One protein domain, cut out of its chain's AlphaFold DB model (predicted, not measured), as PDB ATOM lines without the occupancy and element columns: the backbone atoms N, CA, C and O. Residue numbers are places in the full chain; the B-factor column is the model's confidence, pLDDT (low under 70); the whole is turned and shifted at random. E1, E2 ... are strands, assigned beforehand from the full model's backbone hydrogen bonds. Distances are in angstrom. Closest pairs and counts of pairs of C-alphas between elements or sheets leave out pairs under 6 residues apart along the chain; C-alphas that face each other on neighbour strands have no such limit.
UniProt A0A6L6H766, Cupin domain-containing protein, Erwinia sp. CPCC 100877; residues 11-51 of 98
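What this domain is: This is residues 11 to 51 of the 98 residues of the protein "Cupin domain-containing protein" of Erwinia sp. CPCC 100877 (UniProt A0A6L6H766). With little regular structure, this is one long antiparallel hairpin, E1 and E2, whose tip at residues 38 to 43 sticks out; the unnamed stretch 11 to 29 crosses E1, pairing briefly at residues 17 to 18, and loops back into it. The printed part has 41 residues, 13 of them in the two named strands, with no named helix: all strand. It is only just loose, close to compact, with a radius of gyration of the C-alphas of 10.9 A, and flat, spanning 30 by 25 by 12 A.

Where its parts are: Find C-alpha 30 at (-47.077, 14.930, 74.286); from there E1, residues 30 to 36, runs 18.6 A. E2, residues 45 to 50, runs 16.8 A to C-alpha 50 at (-49.222, 18.726, 74.388).

How they stand to each other: Look across the hairpin: E1 and E2 are antiparallel at 160 degrees, and C-alphas 34 and 46 face each other at 4.2 A. N 31 and O 49, 2.8 A, and N 47 and O 33, 2.8 A, are within hydrogen-bond range. Residues 17 to 18 pair antiparallel with residues 31 to 32 of E1.

The domain as a whole: The C-alphas farthest apart, of Gly 41 and Gly 51, are 31.5 A apart. The printed part has no cut, and the link from E1 to E2 is short. Residues 11, 38 and 41 have pLDDT under 70.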
ATOM      1  N   VAL A  11     -44.962  30.671  69.778       63.38
ATOM      2  CA  VAL A  11     -44.075  29.516  69.981       63.38
ATOM      3  C   VAL A  11     -42.627  29.988  70.108       63.38
ATOM      4  O   VAL A  11     -42.013  30.410  69.135       63.38
ATOM      5  N   ILE A  12     -42.090  29.945  71.331       78.81
ATOM      6  CA  ILE A  12     -40.697  30.332  71.642       78.81
ATOM      7  C   ILE A  12     -39.733  29.147  71.464       78.81
ATOM      8  O   ILE A  12     -38.554  29.345  71.182       78.81
ATOM      9  N   PHE A  13     -40.229  27.915  71.605       85.81
ATOM     10  CA  PHE A  13     -39.440  26.687  71.523       85.81
ATOM     11  C   PHE A  13     -40.101  25.686  70.570       85.81
ATOM     12  O   PHE A  13     -41.331  25.618  70.555       85.81
ATOM     13  N   PRO A  14     -39.328  24.897  69.800       85.50
ATOM     14  CA  PRO A  14     -39.899  23.892  68.910       85.50
ATOM     15  C   PRO A  14     -40.753  22.873  69.678       85.50
ATOM     16  O   PRO A  14     -40.510  22.602  70.856       85.50
ATOM     17  N   ILE A  15     -41.735  22.291  68.984       87.88
ATOM     18  CA  ILE A  15     -42.620  21.244  69.525       87.88
ATOM     19  C   ILE A  15     -41.865  19.924  69.777       87.88
ATOM     20  O   ILE A  15     -42.174  19.193  70.713       87.88
ATOM     21  N   GLY A  16     -40.839  19.647  68.967       91.19
ATOM     22  CA  GLY A  16     -40.039  18.428  69.044       91.19
ATOM     23  C   GLY A  16     -40.749  17.175  68.531       91.19
ATOM     24  O   GLY A  16     -41.775  17.240  67.850       91.19
ATOM     25  N   ALA A  17     -40.164  16.014  68.818       93.19
ATOM     26  CA  ALA A  17     -40.711  14.718  68.424       93.19
ATOM     27  C   ALA A  17     -41.737  14.214  69.449       93.19
ATOM     28  O   ALA A  17     -41.779  14.683  70.585       93.19
ATOM     29  N   GLN A  18     -42.548  13.229  69.065       94.38
ATOM     30  CA  GLN A  18     -43.460  12.561  69.991       94.38
ATOM     31  C   GLN A  18     -42.704  12.014  71.218       94.38
ATOM     32  O   GLN A  18     -41.654  11.381  71.107       94.38
ATOM     33  N   ASN A  19     -43.250  12.279  72.404       94.00
ATOM     34  CA  ASN A  19     -42.605  12.014  73.683       94.00
ATOM     35  C   ASN A  19     -42.932  10.612  74.229       94.00
ATOM     36  O   ASN A  19     -43.582  10.461  75.265       94.00
ATOM     37  N   ASP A  20     -42.464   9.571  73.540       93.69
ATOM     38  CA  ASP A  20     -42.728   8.184  73.949       93.69
ATOM     39  C   ASP A  20     -41.925   7.769  75.191       93.69
ATOM     40  O   ASP A  20     -42.427   7.053  76.057       93.69
ATOM     41  N   ALA A  21     -40.687   8.259  75.323       93.62
ATOM     42  CA  ALA A  21     -39.777   7.870  76.405       93.62
ATOM     43  C   ALA A  21     -40.290   8.261  77.804       93.62
ATOM     44  O   ALA A  21     -40.016   7.570  78.788       93.62
ATOM     45  N   TYR A  22     -41.054   9.352  77.893       92.94
ATOM     46  CA  TYR A  22     -41.583   9.888  79.147       92.94
ATOM     47  C   TYR A  22     -43.115   9.850  79.213       92.94
ATOM     48  O   TYR A  22     -43.690  10.441  80.126       92.94
ATOM     49  N   ALA A  23     -43.783   9.128  78.304       90.88
ATOM     50  CA  ALA A  23     -45.246   9.079  78.216       90.88
ATOM     51  C   ALA A  23     -45.923   8.678  79.541       90.88
ATOM     52  O   ALA A  23     -46.992   9.180  79.864       90.88
ATOM     53  N   GLN A  24     -45.274   7.842  80.361       94.88
ATOM     54  CA  GLN A  24     -45.783   7.428  81.677       94.88
ATOM     55  C   GLN A  24     -45.988   8.581  82.681       94.88
ATOM     56  O   GLN A  24     -46.700   8.409  83.667       94.88
ATOM     57  N   TYR A  25     -45.354   9.736  82.461       93.69
ATOM     58  CA  TYR A  25     -45.434  10.898  83.350       93.69
ATOM     59  C   TYR A  25     -46.464  11.939  82.891       93.69
ATOM     60  O   TYR A  25     -46.690  12.921  83.597       93.69
ATOM     61  N   PHE A  26     -47.086  11.744  81.725       90.81
ATOM     62  CA  PHE A  26     -47.955  12.727  81.087       90.81
ATOM     63  C   PHE A  26     -49.287  12.102  80.660       90.81
ATOM     64  O   PHE A  26     -49.367  10.922  80.335       90.81
ATOM     65  N   ILE A  27     -50.355  12.901  80.664       85.38
ATOM     66  CA  ILE A  27     -51.677  12.478  80.185       85.38
ATOM     67  C   ILE A  27     -51.904  13.078  78.797       85.38
ATOM     68  O   ILE A  27     -51.794  14.290  78.624       85.38
ATOM     69  N   GLY A  28     -52.264  12.230  77.833       84.62
ATOM     70  CA  GLY A  28     -52.497  12.621  76.442       84.62
ATOM     71  C   GLY A  28     -51.240  12.567  75.570       84.62
ATOM     72  O   GLY A  28     -50.166  12.154  76.007       84.62
ATOM     73  N   GLN A  29     -51.389  12.968  74.306       86.75
ATOM     74  CA  GLN A  29     -50.280  13.029  73.355       86.75
ATOM     75  C   GLN A  29     -49.362  14.200  73.718       86.75
ATOM     76  O   GLN A  29     -49.790  15.354  73.684       86.75
ATOM     77  N   SER A  30     -48.100  13.909  74.038       93.31
ATOM     78  CA  SER A  30     -47.077  14.930  74.286       93.31
ATOM     79  C   SER A  30     -45.913  14.816  73.303       93.31
ATOM     80  O   SER A  30     -45.701  13.771  72.678       93.31
ATOM     81  N   TYR A  31     -45.176  15.912  73.169       92.69
ATOM     82  CA  TYR A  31     -44.001  16.078  72.322       92.69
ATOM     83  C   TYR A  31     -42.880  16.713  73.146       92.69
ATOM     84  O   TYR A  31     -43.162  17.478  74.071       92.69
ATOM     85  N   LEU A  32     -41.635  16.355  72.849       94.06
ATOM     86  CA  LEU A  32     -40.453  16.762  73.596       94.06
ATOM     87  C   LEU A  32     -39.374  17.288  72.649       94.06
ATOM     88  O   LEU A  32     -38.927  16.581  71.745       94.06
ATOM     89  N   GLU A  33     -38.896  18.495  72.940       93.00
ATOM     90  CA  GLU A  33     -37.692  19.081  72.352       93.00
ATOM     91  C   GLU A  33     -36.632  19.288  73.440       93.00
ATOM     92  O   GLU A  33     -36.868  19.991  74.426       93.00
ATOM     93  N   MET A  34     -35.446  18.703  73.276       91.81
ATOM     94  CA  MET A  34     -34.338  18.917  74.210       91.81
ATOM     95  C   MET A  34     -33.650  20.247  73.905       91.81
ATOM     96  O   MET A  34     -33.023  20.404  72.865       91.81
ATOM     97  N   LEU A  35     -33.728  21.199  74.835       88.19
ATOM     98  CA  LEU A  35     -33.156  22.538  74.662       88.19
ATOM     99  C   LEU A  35     -31.682  22.596  75.071       88.19
ATOM    100  O   LEU A  35     -30.900  23.350  74.496       88.19
ATOM    101  N   ALA A  36     -31.301  21.807  76.075       84.06
ATOM    102  CA  ALA A  36     -29.918  21.669  76.501       84.06
ATOM    103  C   ALA A  36     -29.653  20.240  76.977       84.06
ATOM    104  O   ALA A  36     -30.262  19.764  77.942       84.06
ATOM    105  N   ALA A  37     -28.712  19.577  76.304       75.38
ATOM    106  CA  ALA A  37     -28.073  18.372  76.807       75.38
ATOM    107  C   ALA A  37     -26.953  18.794  77.756       75.38
ATOM    108  O   ALA A  37     -26.039  19.528  77.372       75.38
ATOM    109  N   ALA A  38     -27.049  18.375  79.007       67.69
ATOM    110  CA  ALA A  38     -26.059  18.738  79.999       67.69
ATOM    111  C   ALA A  38     -24.855  17.774  79.931       67.69
ATOM    112  O   ALA A  38     -25.029  16.608  79.569       67.69
ATOM    113  N   PRO A  39     -23.635  18.222  80.291       77.00
ATOM    114  CA  PRO A  39     -22.518  17.314  80.539       77.00
ATOM    115  C   PRO A  39     -22.886  16.261  81.593       77.00
ATOM    116  O   PRO A  39     -23.770  16.486  82.424       77.00
ATOM    117  N   GLU A  40     -22.181  15.129  81.588       77.69
ATOM    118  CA  GLU A  40     -22.393  14.036  82.546       77.69
ATOM    119  C   GLU A  40     -22.463  14.557  83.997       77.69
ATOM    120  O   GLU A  40     -21.564  15.254  84.469       77.69
ATOM    121  N   GLY A  41     -23.566  14.257  84.693       67.69
ATOM    122  CA  GLY A  41     -23.821  14.702  86.071       67.69
ATOM    123  C   GLY A  41     -24.575  16.032  86.222       67.69
ATOM    124  O   GLY A  41     -24.820  16.451  87.351       67.69
ATOM    125  N   SER A  42     -24.968  16.687  85.126       75.50
ATOM    126  CA  SER A  42     -25.806  17.898  85.141       75.50
ATOM    127  C   SER A  42     -27.252  17.628  84.685       75.50
ATOM    128  O   SER A  42     -27.563  16.567  84.147       75.50
ATOM    129  N   VAL A  43     -28.162  18.577  84.932       80.12
ATOM    130  CA  VAL A  43     -29.603  18.422  84.655       80.12
ATOM    131  C   VAL A  43     -29.914  18.803  83.209       80.12
ATOM    132  O   VAL A  43     -29.572  19.901  82.775       80.12
ATOM    133  N   ASN A  44     -30.595  17.923  82.477       86.88
ATOM    134  CA  ASN A  44     -31.089  18.233  81.137       86.88
ATOM    135  C   ASN A  44     -32.286  19.192  81.188       86.88
ATOM    136  O   ASN A  44     -33.094  19.139  82.115       86.88
ATOM    137  N   VAL A  45     -32.434  20.022  80.154       89.06
ATOM    138  CA  VAL A  45     -33.586  20.920  79.999       89.06
ATOM    139  C   VAL A  45     -34.290  20.604  78.686       89.06
ATOM    140  O   VAL A  45     -33.657  20.585  77.631       89.06
ATOM    141  N   GLY A  46     -35.601  20.376  78.751       91.38
ATOM    142  CA  GLY A  46     -36.446  20.118  77.588       91.38
ATOM    143  C   GLY A  46     -37.772  20.870  77.665       91.38
ATOM    144  O   GLY A  46     -38.256  21.178  78.755       91.38
ATOM    145  N   ASN A  47     -38.339  21.167  76.500       92.12
ATOM    146  CA  ASN A  47     -39.675  21.716  76.327       92.12
ATOM    147  C   ASN A  47     -40.655  20.568  76.068       92.12
ATOM    148  O   ASN A  47     -40.469  19.825  75.106       92.12
ATOM    149  N   VAL A  48     -41.685  20.432  76.906       92.44
ATOM    150  CA  VAL A  48     -42.768  19.465  76.692       92.44
ATOM    151  C   VAL A  48     -44.021  20.216  76.276       92.44
ATOM    152  O   VAL A  48     -44.514  21.073  77.008       92.44
ATOM    153  N   THR A  49     -44.555  19.862  75.115       90.94
ATOM    154  CA  THR A  49     -45.800  20.416  74.571       90.94
ATOM    155  C   THR A  49     -46.838  19.319  74.410       90.94
ATOM    156  O   THR A  49     -46.489  18.166  74.165       90.94
ATOM    157  N   PHE A  50     -48.114  19.667  74.525       89.12
ATOM    158  CA  PHE A  50     -49.222  18.726  74.388       89.12
ATOM    159  C   PHE A  50     -49.967  18.980  73.085       89.12
ATOM    160  O   PHE A  50     -50.060  20.123  72.641       89.12
ATOM    161  N   GLY A  51     -50.491  17.912  72.486       85.25
ATOM    162  CA  GLY A  51     -51.508  18.054  71.450       85.25
ATOM    163  C   GLY A  51     -52.794  18.657  72.019       85.25
ATOM    164  O   GLY A  51     -53.003  18.680  73.235       85.25
TER     165      GLY A  51